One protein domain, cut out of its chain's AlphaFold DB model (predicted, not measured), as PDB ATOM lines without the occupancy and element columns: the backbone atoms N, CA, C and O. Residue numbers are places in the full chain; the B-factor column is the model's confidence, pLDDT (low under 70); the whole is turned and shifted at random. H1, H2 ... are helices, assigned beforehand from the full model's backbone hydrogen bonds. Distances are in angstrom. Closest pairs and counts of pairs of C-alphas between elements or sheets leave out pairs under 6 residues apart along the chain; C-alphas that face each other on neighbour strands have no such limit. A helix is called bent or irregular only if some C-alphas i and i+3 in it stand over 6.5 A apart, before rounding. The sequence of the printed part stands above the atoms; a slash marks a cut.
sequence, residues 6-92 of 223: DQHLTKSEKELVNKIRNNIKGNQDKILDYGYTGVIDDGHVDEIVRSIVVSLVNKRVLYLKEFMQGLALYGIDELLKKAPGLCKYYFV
ATOM      1  N   ASP A   6     -26.814 -48.509  16.612       63.78
ATOM      2  CA  ASP A   6     -27.857 -49.358  16.030       63.78
ATOM      3  C   ASP A   6     -27.638 -50.863  16.266       63.78
ATOM      4  O   ASP A   6     -28.579 -51.655  16.129       63.78
ATOM      5  N   GLN A   7     -26.428 -51.291  16.646       73.12
ATOM      6  CA  GLN A   7     -26.143 -52.699  16.942       73.12
ATOM      7  C   GLN A   7     -26.856 -53.185  18.215       73.12
ATOM      8  O   GLN A   7     -27.204 -54.360  18.316       73.12
ATOM      9  N   HIS A   8     -27.101 -52.297  19.181       74.56
ATOM     10  CA  HIS A   8     -27.624 -52.670  20.502       74.56
ATOM     11  C   HIS A   8     -29.151 -52.553  20.627       74.56
ATOM     12  O   HIS A   8     -29.717 -52.882  21.676       74.56
ATOM     13  N   LEU A   9     -29.818 -52.109  19.561       86.62
ATOM     14  CA  LEU A   9     -31.264 -51.938  19.517       86.62
ATOM     15  C   LEU A   9     -31.983 -53.231  19.118       86.62
ATOM     16  O   LEU A   9     -31.584 -53.925  18.178       86.62
ATOM     17  N   THR A  10     -33.091 -53.524  19.795       87.44
ATOM     18  CA  THR A  10     -34.031 -54.575  19.391       87.44
ATOM     19  C   THR A  10     -34.807 -54.156  18.137       87.44
ATOM     20  O   THR A  10     -34.793 -52.992  17.734       87.44
ATOM     21  N   LYS A  11     -35.519 -55.098  17.503       88.81
ATOM     22  CA  LYS A  11     -36.349 -54.800  16.320       88.81
ATOM     23  C   LYS A  11     -37.379 -53.695  16.605       88.81
ATOM     24  O   LYS A  11     -37.439 -52.720  15.861       88.81
ATOM     25  N   SER A  12     -38.104 -53.794  17.719       89.88
ATOM     26  CA  SER A  12     -39.118 -52.804  18.107       89.88
ATOM     27  C   SER A  12     -38.523 -51.432  18.438       89.88
ATOM     28  O   SER A  12     -39.136 -50.403  18.163       89.88
ATOM     29  N   GLU A  13     -37.311 -51.382  18.991       91.94
ATOM     30  CA  GLU A  13     -36.628 -50.114  19.256       91.94
ATOM     31  C   GLU A  13     -36.141 -49.442  17.974       91.94
ATOM     32  O   GLU A  13     -36.256 -48.224  17.847       91.94
ATOM     33  N   LYS A  14     -35.657 -50.217  16.996       92.06
ATOM     34  CA  LYS A  14     -35.315 -49.686  15.667       92.06
ATOM     35  C   LYS A  14     -36.542 -49.088  14.986       92.06
ATOM     36  O   LYS A  14     -36.468 -47.991  14.440       92.06
ATOM     37  N   GLU A  15     -37.683 -49.767  15.062       92.50
ATOM     38  CA  GLU A  15     -38.960 -49.256  14.550       92.50
ATOM     39  C   GLU A  15     -39.382 -47.956  15.247       92.50
ATOM     40  O   GLU A  15     -39.774 -46.997  14.579       92.50
ATOM     41  N   LEU A  16     -39.255 -47.885  16.576       91.75
ATOM     42  CA  LEU A  16     -39.538 -46.676  17.348       91.75
ATOM     43  C   LEU A  16     -38.642 -45.506  16.923       91.75
ATOM     44  O   LEU A  16     -39.144 -44.412  16.666       91.75
ATOM     45  N   VAL A  17     -37.331 -45.735  16.837       92.50
ATOM     46  CA  VAL A  17     -36.356 -44.711  16.441       92.50
ATOM     47  C   VAL A  17     -36.639 -44.214  15.024       92.50
ATOM     48  O   VAL A  17     -36.679 -43.005  14.799       92.50
ATOM     49  N   ASN A  18     -36.924 -45.120  14.086       92.62
ATOM     50  CA  ASN A  18     -37.280 -44.761  12.713       92.62
ATOM     51  C   ASN A  18     -38.590 -43.969  12.645       92.62
ATOM     52  O   ASN A  18     -38.683 -42.983  11.915       92.62
ATOM     53  N   LYS A  19     -39.594 -44.346  13.444       93.25
ATOM     54  CA  LYS A  19     -40.856 -43.604  13.542       93.25
ATOM     55  C   LYS A  19     -40.642 -42.170  14.025       93.25
ATOM     56  O   LYS A  19     -41.279 -41.262  13.498       93.25
ATOM     57  N   ILE A  20     -39.767 -41.968  15.009       91.75
ATOM     58  CA  ILE A  20     -39.453 -40.636  15.540       91.75
ATOM     59  C   ILE A  20     -38.646 -39.828  14.521       91.75
ATOM     60  O   ILE A  20     -38.991 -38.679  14.263       91.75
ATOM     61  N   ARG A  21     -37.646 -40.443  13.877       92.69
ATOM     62  CA  ARG A  21     -36.837 -39.816  12.819       92.69
ATOM     63  C   ARG A  21     -37.703 -39.272  11.677       92.69
ATOM     64  O   ARG A  21     -37.433 -38.187  11.181       92.69
ATOM     65  N   ASN A  22     -38.744 -40.007  11.290       92.50
ATOM     66  CA  ASN A  22     -39.618 -39.638  10.173       92.50
ATOM     67  C   ASN A  22     -40.750 -38.669  10.558       92.50
ATOM     68  O   ASN A  22     -41.407 -38.124   9.676       92.50
ATOM     69  N   ASN A  23     -41.033 -38.486  11.851       92.94
ATOM     70  CA  ASN A  23     -42.098 -37.600  12.318       92.94
ATOM     71  C   ASN A  23     -41.806 -37.084  13.732       92.94
ATOM     72  O   ASN A  23     -42.353 -37.583  14.717       92.94
ATOM     73  N   ILE A  24     -40.964 -36.060  13.838       91.75
ATOM     74  CA  ILE A  24     -40.571 -35.489  15.131       91.75
ATOM     75  C   ILE A  24     -41.754 -34.821  15.832       91.75
ATOM     76  O   ILE A  24     -42.042 -35.122  16.991       91.75
ATOM     77  N   LYS A  25     -42.484 -33.956  15.119       88.75
ATOM     78  CA  LYS A  25     -43.605 -33.191  15.689       88.75
ATOM     79  C   LYS A  25     -44.705 -34.099  16.237       88.75
ATOM     80  O   LYS A  25     -45.223 -33.849  17.315       88.75
ATOM     81  N   GLY A  26     -45.018 -35.188  15.536       91.19
ATOM     82  CA  GLY A  26     -46.019 -36.162  15.974       91.19
ATOM     83  C   GLY A  26     -45.575 -37.086  17.111       91.19
ATOM     84  O   GLY A  26     -46.372 -37.907  17.553       91.19
ATOM     85  N   ASN A  27     -44.322 -37.002  17.573       91.69
ATOM     86  CA  ASN A  27     -43.799 -37.827  18.664       91.69
ATOM     87  C   ASN A  27     -43.141 -36.988  19.781       91.69
ATOM     88  O   ASN A  27     -42.333 -37.532  20.533       91.69
ATOM     89  N   GLN A  28     -43.485 -35.700  19.918       91.88
ATOM     90  CA  GLN A  28     -42.910 -34.806  20.937       91.88
ATOM     91  C   GLN A  28     -43.011 -35.364  22.360       91.88
ATOM     92  O   GLN A  28     -41.994 -35.437  23.043       91.88
ATOM     93  N   ASP A  29     -44.186 -35.848  22.767       92.69
ATOM     94  CA  ASP A  29     -44.380 -36.424  24.106       92.69
ATOM     95  C   ASP A  29     -43.404 -37.577  24.369       92.69
ATOM     96  O   ASP A  29     -42.727 -37.621  25.390       92.69
ATOM     97  N   LYS A  30     -43.220 -38.460  23.380       91.88
ATOM     98  CA  LYS A  30     -42.279 -39.581  23.494       91.88
ATOM     99  C   LYS A  30     -40.836 -39.109  23.584       91.88
ATOM    100  O   LYS A  30     -40.058 -39.681  24.337       91.88
ATOM    101  N   ILE A  31     -40.459 -38.103  22.799       93.06
ATOM    102  CA  ILE A  31     -39.110 -37.525  22.830       93.06
ATOM    103  C   ILE A  31     -38.796 -37.011  24.246       93.06
ATOM    104  O   ILE A  31     -37.719 -37.298  24.777       93.06
ATOM    105  N   LEU A  32     -39.763 -36.339  24.878       93.44
ATOM    106  CA  LEU A  32     -39.667 -35.867  26.260       93.44
ATOM    107  C   LEU A  32     -39.631 -37.028  27.271       93.44
ATOM    108  O   LEU A  32     -38.782 -37.022  28.159       93.44
ATOM    109  N   ASP A  33     -40.460 -38.064  27.104       93.19
ATOM    110  CA  ASP A  33     -40.481 -39.262  27.968       93.19
ATOM    111  C   ASP A  33     -39.157 -40.045  27.953       93.19
ATOM    112  O   ASP A  33     -38.784 -40.730  28.916       93.19
ATOM    113  N   TYR A  34     -38.424 -39.968  26.839       92.50
ATOM    114  CA  TYR A  34     -37.073 -40.515  26.724       92.50
ATOM    115  C   TYR A  34     -35.990 -39.569  27.255       92.50
ATOM    116  O   TYR A  34     -34.821 -39.955  27.282       92.50
ATOM    117  N   GLY A  35     -36.359 -38.393  27.764       90.19
ATOM    118  CA  GLY A  35     -35.482 -37.488  28.503       90.19
ATOM    119  C   GLY A  35     -34.732 -36.476  27.641       90.19
ATOM    120  O   GLY A  35     -33.769 -35.882  28.123       90.19
ATOM    121  N   TYR A  36     -35.134 -36.270  26.382       94.62
ATOM    122  CA  TYR A  36     -34.575 -35.184  25.580       94.62
ATOM    123  C   TYR A  36     -35.169 -33.848  26.031       94.62
ATOM    124  O   TYR A  36     -36.384 -33.695  26.103       94.62
ATOM    125  N   THR A  37     -34.310 -32.877  26.326       92.50
ATOM    126  CA  THR A  37     -34.696 -31.558  26.863       92.50
ATOM    127  C   THR A  37     -34.292 -30.397  25.951       92.50
ATOM    128  O   THR A  37     -34.478 -29.237  26.310       92.50
ATOM    129  N   GLY A  38     -33.726 -30.701  24.778       91.94
ATOM    130  CA  GLY A  38     -33.325 -29.712  23.781       91.94
ATOM    131  C   GLY A  38     -34.479 -29.243  22.892       91.94
ATOM    132  O   GLY A  38     -35.648 -29.565  23.114       91.94
ATOM    133  N   VAL A  39     -34.136 -28.485  21.852       93.81
ATOM    134  CA  VAL A  39     -35.102 -27.982  20.868       93.81
ATOM    135  C   VAL A  39     -35.609 -29.135  19.998       93.81
ATOM    136  O   VAL A  39     -34.824 -29.903  19.452       93.81
ATOM    137  N   ILE A  40     -36.932 -29.261  19.864       93.31
ATOM    138  CA  ILE A  40     -37.556 -30.351  19.106       93.31
ATOM    139  C   ILE A  40     -37.984 -29.857  17.720       93.31
ATOM    140  O   ILE A  40     -39.106 -29.377  17.538       93.31
ATOM    141  N   ASP A  41     -37.092 -29.998  16.740       92.38
ATOM    142  CA  ASP A  41     -37.335 -29.663  15.334       92.38
ATOM    143  C   ASP A  41     -36.562 -30.582  14.365       92.38
ATOM    144  O   ASP A  41     -35.776 -31.440  14.773       92.38
ATOM    145  N   ASP A  42     -36.796 -30.392  13.063       91.31
ATOM    146  CA  ASP A  42     -36.173 -31.179  11.992       91.31
ATOM    147  C   ASP A  42     -34.660 -30.902  11.826       91.31
ATOM    148  O   ASP A  42     -33.959 -31.667  11.167       91.31
ATOM    149  N   GLY A  43     -34.126 -29.840  12.438       92.00
ATOM    150  CA  GLY A  43     -32.692 -29.535  12.464       92.00
ATOM    151  C   GLY A  43     -31.915 -30.348  13.503       92.00
ATOM    152  O   GLY A  43     -30.718 -30.570  13.333       92.00
ATOM    153  N   HIS A  44     -32.594 -30.850  14.539       93.75
ATOM    154  CA  HIS A  44     -31.980 -31.577  15.658       93.75
ATOM    155  C   HIS A  44     -32.305 -33.081  15.665       93.75
ATOM    156  O   HIS A  44     -32.076 -33.766  16.665       93.75
ATOM    157  N   VAL A  45     -32.795 -33.632  14.545       92.12
ATOM    158  CA  VAL A  45     -33.218 -35.044  14.411       92.12
ATOM    159  C   VAL A  45     -32.177 -36.014  14.965       92.12
ATOM    160  O   VAL A  45     -32.497 -36.899  15.757       92.12
ATOM    161  N   ASP A  46     -30.916 -35.853  14.564       91.38
ATOM    162  CA  ASP A  46     -29.865 -36.783  14.962       91.38
ATOM    163  C   ASP A  46     -29.520 -36.670  16.455       91.38
ATOM    164  O   ASP A  46     -29.133 -37.664  17.068       91.38
ATOM    165  N   GLU A  47     -29.661 -35.492  17.067       92.75
ATOM    166  CA  GLU A  47     -29.469 -35.313  18.511       92.75
ATOM    167  C   GLU A  47     -30.591 -35.965  19.310       92.75
ATOM    168  O   GLU A  47     -30.320 -36.710  20.255       92.75
ATOM    169  N   ILE A  48     -31.834 -35.748  18.878       93.75
ATOM    170  CA  ILE A  48     -33.030 -36.372  19.446       93.75
ATOM    171  C   ILE A  48     -32.893 -37.895  19.395       93.75
ATOM    172  O   ILE A  48     -33.003 -38.570  20.420       93.75
ATOM    173  N   VAL A  49     -32.587 -38.442  18.214       92.50
ATOM    174  CA  VAL A  49     -32.415 -39.885  18.015       92.50
ATOM    175  C   VAL A  49     -31.301 -40.428  18.908       92.50
ATOM    176  O   VAL A  49     -31.519 -41.416  19.608       92.50
ATOM    177  N   ARG A  50     -30.130 -39.779  18.946       91.25
ATOM    178  CA  ARG A  50     -29.025 -40.205  19.822       91.25
ATOM    179  C   ARG A  50     -29.442 -40.230  21.291       91.25
ATOM    180  O   ARG A  50     -29.171 -41.216  21.971       91.25
ATOM    181  N   SER A  51     -30.126 -39.190  21.767       92.69
ATOM    182  CA  SER A  51     -30.608 -39.111  23.149       92.69
ATOM    183  C   SER A  51     -31.583 -40.238  23.479       92.69
ATOM    184  O   SER A  51     -31.463 -40.880  24.523       92.69
ATOM    185  N   ILE A  52     -32.522 -40.527  22.574       92.50
ATOM    186  CA  ILE A  52     -33.484 -41.620  22.747       92.50
ATOM    187  C   ILE A  52     -32.765 -42.958  22.838       92.50
ATOM    188  O   ILE A  52     -33.067 -43.745  23.736       92.50
ATOM    189  N   VAL A  53     -31.795 -43.224  21.959       92.44
ATOM    190  CA  VAL A  53     -31.087 -44.502  22.031       92.44
ATOM    191  C   VAL A  53     -30.277 -44.623  23.320       92.44
ATOM    192  O   VAL A  53     -30.330 -45.664  23.971       92.44
ATOM    193  N   VAL A  54     -29.587 -43.561  23.741       91.69
ATOM    194  CA  VAL A  54     -28.884 -43.551  25.032       91.69
ATOM    195  C   VAL A  54     -29.855 -43.847  26.179       91.69
ATOM    196  O   VAL A  54     -29.551 -44.671  27.037       91.69
ATOM    197  N   SER A  55     -31.049 -43.249  26.166       92.44
ATOM    198  CA  SER A  55     -32.098 -43.501  27.159       92.44
ATOM    199  C   SER A  55     -32.561 -44.962  27.173       92.44
ATOM    200  O   SER A  55     -32.634 -45.578  28.238       92.44
ATOM    201  N   LEU A  56     -32.813 -45.551  25.999       92.12
ATOM    202  CA  LEU A  56     -33.205 -46.958  25.853       92.12
ATOM    203  C   LEU A  56     -32.130 -47.909  26.395       92.12
ATOM    204  O   LEU A  56     -32.426 -48.790  27.208       92.12
ATOM    205  N   VAL A  57     -30.876 -47.704  25.985       90.50
ATOM    206  CA  VAL A  57     -29.742 -48.525  26.426       90.50
ATOM    207  C   VAL A  57     -29.534 -48.379  27.932       90.50
ATOM    208  O   VAL A  57     -29.415 -49.388  28.623       90.50
ATOM    209  N   ASN A  58     -29.576 -47.157  28.471       90.62
ATOM    210  CA  ASN A  58     -29.394 -46.912  29.902       90.62
ATOM    211  C   ASN A  58     -30.495 -47.553  30.753       90.62
ATOM    212  O   ASN A  58     -30.184 -48.177  31.767       90.62
ATOM    213  N   LYS A  59     -31.767 -47.463  30.334       91.31
ATOM    214  CA  LYS A  59     -32.872 -48.161  31.014       91.31
ATOM    215  C   LYS A  59     -32.628 -49.671  31.048       91.31
ATOM    216  O   LYS A  59     -32.783 -50.292  32.095       91.31
ATOM    217  N   ARG A  60     -32.180 -50.267  29.937       91.00
ATOM    218  CA  ARG A  60     -31.857 -51.703  29.895       91.00
ATOM    219  C   ARG A  60     -30.671 -52.063  30.785       91.00
ATOM    220  O   ARG A  60     -30.739 -53.058  31.496       91.00
ATOM    221  N   VAL A  61     -29.605 -51.265  30.760       90.69
ATOM    222  CA  VAL A  61     -28.432 -51.461  31.626       90.69
ATOM    223  C   VAL A  61     -28.838 -51.414  33.098       90.69
ATOM    224  O   VAL A  61     -28.375 -52.250  33.869       90.69
ATOM    225  N   LEU A  62     -29.738 -50.501  33.480       92.94
ATOM    226  CA  LEU A  62     -30.286 -50.437  34.834       92.94
ATOM    227  C   LEU A  62     -30.990 -51.750  35.209       92.94
ATOM    228  O   LEU A  62     -30.630 -52.367  36.206       92.94
ATOM    229  N   TYR A  63     -31.930 -52.220  34.383       92.94
ATOM    230  CA  TYR A  63     -32.640 -53.475  34.649       92.94
ATOM    231  C   TYR A  63     -31.699 -54.678  34.729       92.94
ATOM    232  O   TYR A  63     -31.829 -55.503  35.629       92.94
ATOM    233  N   LEU A  64     -30.723 -54.764  33.822       90.75
ATOM    234  CA  LEU A  64     -29.731 -55.838  33.834       90.75
ATOM    235  C   LEU A  64     -28.833 -55.777  35.074       90.75
ATOM    236  O   LEU A  64     -28.443 -56.821  35.583       90.75
ATOM    237  N   LYS A  65     -28.522 -54.583  35.589       92.69
ATOM    238  CA  LYS A  65     -27.739 -54.424  36.819       92.69
ATOM    239  C   LYS A  65     -28.500 -54.944  38.036       92.69
ATOM    240  O   LYS A  65     -27.937 -55.734  38.788       92.69
ATOM    241  N   GLU A  66     -29.760 -54.550  38.196       94.62
ATOM    242  CA  GLU A  66     -30.619 -55.045  39.282       94.62
ATOM    243  C   GLU A  66     -30.823 -56.564  39.172       94.62
ATOM    244  O   GLU A  66     -30.712 -57.296  40.152       94.62
ATOM    245  N   PHE A  67     -31.016 -57.067  37.952       91.00
ATOM    246  CA  PHE A  67     -31.105 -58.501  37.689       91.00
ATOM    247  C   PHE A  67     -29.829 -59.252  38.100       91.00
ATOM    248  O   PHE A  67     -29.895 -60.267  38.792       91.00
ATOM    249  N   MET A  68     -28.656 -58.728  37.731       91.50
ATOM    250  CA  MET A  68     -27.360 -59.290  38.121       91.50
ATOM    251  C   MET A  68     -27.137 -59.254  39.635       91.50
ATOM    252  O   MET A  68     -26.555 -60.190  40.177       91.50
ATOM    253  N   GLN A  69     -27.605 -58.213  40.326       94.06
ATOM    254  CA  GLN A  69     -27.567 -58.160  41.790       94.06
ATOM    255  C   GLN A  69     -28.442 -59.251  42.413       94.06
ATOM    256  O   GLN A  69     -27.996 -59.922  43.339       94.06
ATOM    257  N   GLY A  70     -29.639 -59.486  41.870       93.19
ATOM    258  CA  GLY A  70     -30.491 -60.600  42.286       93.19
ATOM    259  C   GLY A  70     -29.803 -61.958  42.111       93.19
ATOM    260  O   GLY A  70     -29.805 -62.768  43.031       93.19
ATOM    261  N   LEU A  71     -29.149 -62.189  40.967       90.81
ATOM    262  CA  LEU A  71     -28.382 -63.418  40.713       90.81
ATOM    263  C   LEU A  71     -27.175 -63.582  41.647       90.81
ATOM    264  O   LEU A  71     -26.836 -64.711  42.011       90.81
ATOM    265  N   ALA A  72     -26.541 -62.479  42.047       92.25
ATOM    266  CA  ALA A  72     -25.395 -62.500  42.954       92.25
ATOM    267  C   ALA A  72     -25.760 -63.043  44.343       92.25
ATOM    268  O   ALA A  72     -24.946 -63.720  44.965       92.25
ATOM    269  N   LEU A  73     -27.004 -62.847  44.798       92.94
ATOM    270  CA  LEU A  73     -27.497 -63.428  46.056       92.94
ATOM    271  C   LEU A  73     -27.478 -64.964  46.053       92.94
ATOM    272  O   LEU A  73     -27.414 -65.579  47.114       92.94
ATOM    273  N   TYR A  74     -27.506 -65.576  44.868       88.62
ATOM    274  CA  TYR A  74     -27.454 -67.024  44.674       88.62
ATOM    275  C   TYR A  74     -26.083 -67.508  44.168       88.62
ATOM    276  O   TYR A  74     -25.938 -68.681  43.832       88.62
ATOM    277  N   GLY A  75     -25.085 -66.620  44.073       86.81
ATOM    278  CA  GLY A  75     -23.754 -66.938  43.543       86.81
ATOM    279  C   GLY A  75     -23.723 -67.253  42.040       86.81
ATOM    280  O   GLY A  75     -22.744 -67.809  41.544       86.81
ATOM    281  N   ILE A  76     -24.785 -66.924  41.298       87.12
ATOM    282  CA  ILE A  76     -24.906 -67.228  39.861       87.12
ATOM    283  C   ILE A  76     -24.196 -66.166  39.007       87.12
ATOM    284  O   ILE A  76     -23.803 -66.433  37.872       87.12
ATOM    285  N   ASP A  77     -23.998 -64.957  39.531       89.69
ATOM    286  CA  ASP A  77     -23.429 -63.837  38.780       89.69
ATOM    287  C   ASP A  77     -21.981 -64.095  38.329       89.69
ATOM    288  O   ASP A  77     -21.602 -63.720  37.217       89.69
ATOM    289  N   GLU A  78     -21.177 -64.768  39.158       86.81
ATOM    290  CA  GLU A  78     -19.827 -65.186  38.785       86.81
ATOM    291  C   GLU A  78     -19.841 -66.231  37.673       86.81
ATOM    292  O   GLU A  78     -19.045 -66.140  36.736       86.81
ATOM    293  N   LEU A  79     -20.755 -67.203  37.754       86.69
ATOM    294  CA  LEU A  79     -20.915 -68.238  36.737       86.69
ATOM    295  C   LEU A  79     -21.314 -67.613  35.395       86.69
ATOM    296  O   LEU A  79     -20.736 -67.951  34.363       86.69
ATOM    297  N   LEU A  80     -22.221 -66.632  35.426       87.88
ATOM    298  CA  LEU A  80     -22.666 -65.900  34.245       87.88
ATOM    299  C   LEU A  80     -21.518 -65.165  33.540       87.88
ATOM    300  O   LEU A  80     -21.450 -65.148  32.312       87.88
ATOM    301  N   LYS A  81     -20.610 -64.563  34.319       86.00
ATOM    302  CA  LYS A  81     -19.443 -63.825  33.812       86.00
ATOM    303  C   LYS A  81     -18.348 -64.762  33.296       86.00
ATOM    304  O   LYS A  81     -17.736 -64.469  32.275       86.00
ATOM    305  N   LYS A  82     -18.092 -65.868  34.002       89.12
ATOM    306  CA  LYS A  82     -17.019 -66.827  33.683       89.12
ATOM    307  C   LYS A  82     -17.390 -67.763  32.532       89.12
ATOM    308  O   LYS A  82     -16.523 -68.123  31.744       89.12
ATOM    309  N   ALA A  83     -18.660 -68.153  32.425       85.00
ATOM    310  CA  ALA A  83     -19.130 -69.134  31.451       85.00
ATOM    311  C   ALA A  83     -20.483 -68.741  30.820       85.00
ATOM    312  O   ALA A  83     -21.452 -69.501  30.896       85.00
ATOM    313  N   PRO A  84     -20.573 -67.588  30.125       80.75
ATOM    314  CA  PRO A  84     -21.834 -67.103  29.558       80.75
ATOM    315  C   PRO A  84     -22.471 -68.090  28.567       80.75
ATOM    316  O   PRO A  84     -23.694 -68.186  28.495       80.75
ATOM    317  N   GLY A  85     -21.661 -68.867  27.837       76.88
ATOM    318  CA  GLY A  85     -22.147 -69.904  26.920       76.88
ATOM    319  C   GLY A  85     -22.886 -71.044  27.627       76.88
ATOM    320  O   GLY A  85     -23.930 -71.469  27.144       76.88
ATOM    321  N   LEU A  86     -22.399 -71.477  28.796       76.19
ATOM    322  CA  LEU A  86     -23.087 -72.477  29.625       76.19
ATOM    323  C   LEU A  86     -24.330 -71.885  30.279       76.19
ATOM    324  O   LEU A  86     -25.329 -72.569  30.455       76.19
ATOM    325  N   CYS A  87     -24.291 -70.598  30.619       74.44
ATOM    326  CA  CYS A  87     -25.428 -69.945  31.236       74.44
ATOM    327  C   CYS A  87     -26.560 -69.640  30.260       74.44
ATOM    328  O   CYS A  87     -27.710 -69.624  30.685       74.44
ATOM    329  N   LYS A  88     -26.258 -69.446  28.968       73.31
ATOM    330  CA  LYS A  88     -27.248 -69.221  27.898       73.31
ATOM    331  C   LYS A  88     -28.409 -70.207  28.002       73.31
ATOM    332  O   LYS A  88     -29.566 -69.822  27.898       73.31
ATOM    333  N   TYR A  89     -28.074 -71.453  28.288       67.62
ATOM    334  CA  TYR A  89     -28.985 -72.563  28.488       67.62
ATOM    335  C   TYR A  89     -30.037 -72.347  29.598       67.62
ATOM    336  O   TYR A  89     -31.174 -72.771  29.442       67.62
ATOM    337  N   TYR A  90     -29.726 -71.621  30.674       69.69
ATOM    338  CA  TYR A  90     -30.690 -71.329  31.748       69.69
ATOM    339  C   TYR A  90     -31.633 -70.160  31.437       69.69
ATOM    340  O   TYR A  90     -32.704 -70.062  32.032       69.69
ATOM    341  N   PHE A  91     -31.249 -69.269  30.517       71.56
ATOM    342  CA  PHE A  91     -32.065 -68.112  30.111       71.56
ATOM    343  C   PHE A  91     -32.824 -68.353  28.807       71.56
ATOM    344  O   PHE A  91     -33.687 -67.561  28.433       71.56
ATOM    345  N   VAL A  92     -32.521 -69.456  28.124       63.12
ATOM    346  CA  VAL A  92     -33.330 -69.995  27.040       63.12
ATOM    347  C   VAL A  92     -34.299 -70.990  27.667       63.12
ATOM    348  O   VAL A  92     -33.898 -72.047  28.147       63.12
TER     349      VAL A  92
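What this domain is: This is residues 6 to 92 of the 223 residues of an uncharacterized protein of Paramuricea clavata (UniProt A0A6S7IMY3). One long helix, H3, makes the length of a rod; H1 packs along its first part with H2 next to them, and short H4 and H5 turn off at its far end. The printed part has 87 residues, five named helices, H1 to H5 in order, and no named strand: all helix, loose, radius of gyration of the C-alphas 17.2 A, spans 48 by 21 by 16 A.

Where its parts are: Find C-alpha 11 at (-36.349, -54.800, 16.320); from there H1, residues 11 to 22, runs 16.7 A. H2, residues 25 to 33, is irregular: C-alphas 26 and 29 are 8.3 A apart. H3, residues 45 to 72, runs 40.4 A. H4 is residues 76 to 82; H5, residues 84 to 91, ends at (-32.065, -68.112, 30.111).

How they stand to each other: Residues 17 to 21 of H1 touch residues 45 to 53 of H3, closest C-alphas Arg 21 and Val 45, 6.2 A, opposite ways at a shallow tilt of 23 degrees. H3 and H4 touch only at the corner, closest C-alphas Leu 71 and Asp 77, 5.3 A. Every O i to N i+4 pair is within hydrogen-bond range in H1, H3 and H4, 3 of 5 in H2, 1 of 4 in H5, where 3 of 5 O i to N i+3 pairs are.

The domain as a whole: The farthest C-alphas, Gly 43 and Tyr 74, are 49.7 A apart. The printed part has no cut; the link H2 to H3 is long. Look for pLDDT under 70 at residues 6, 89 to 90 and 92.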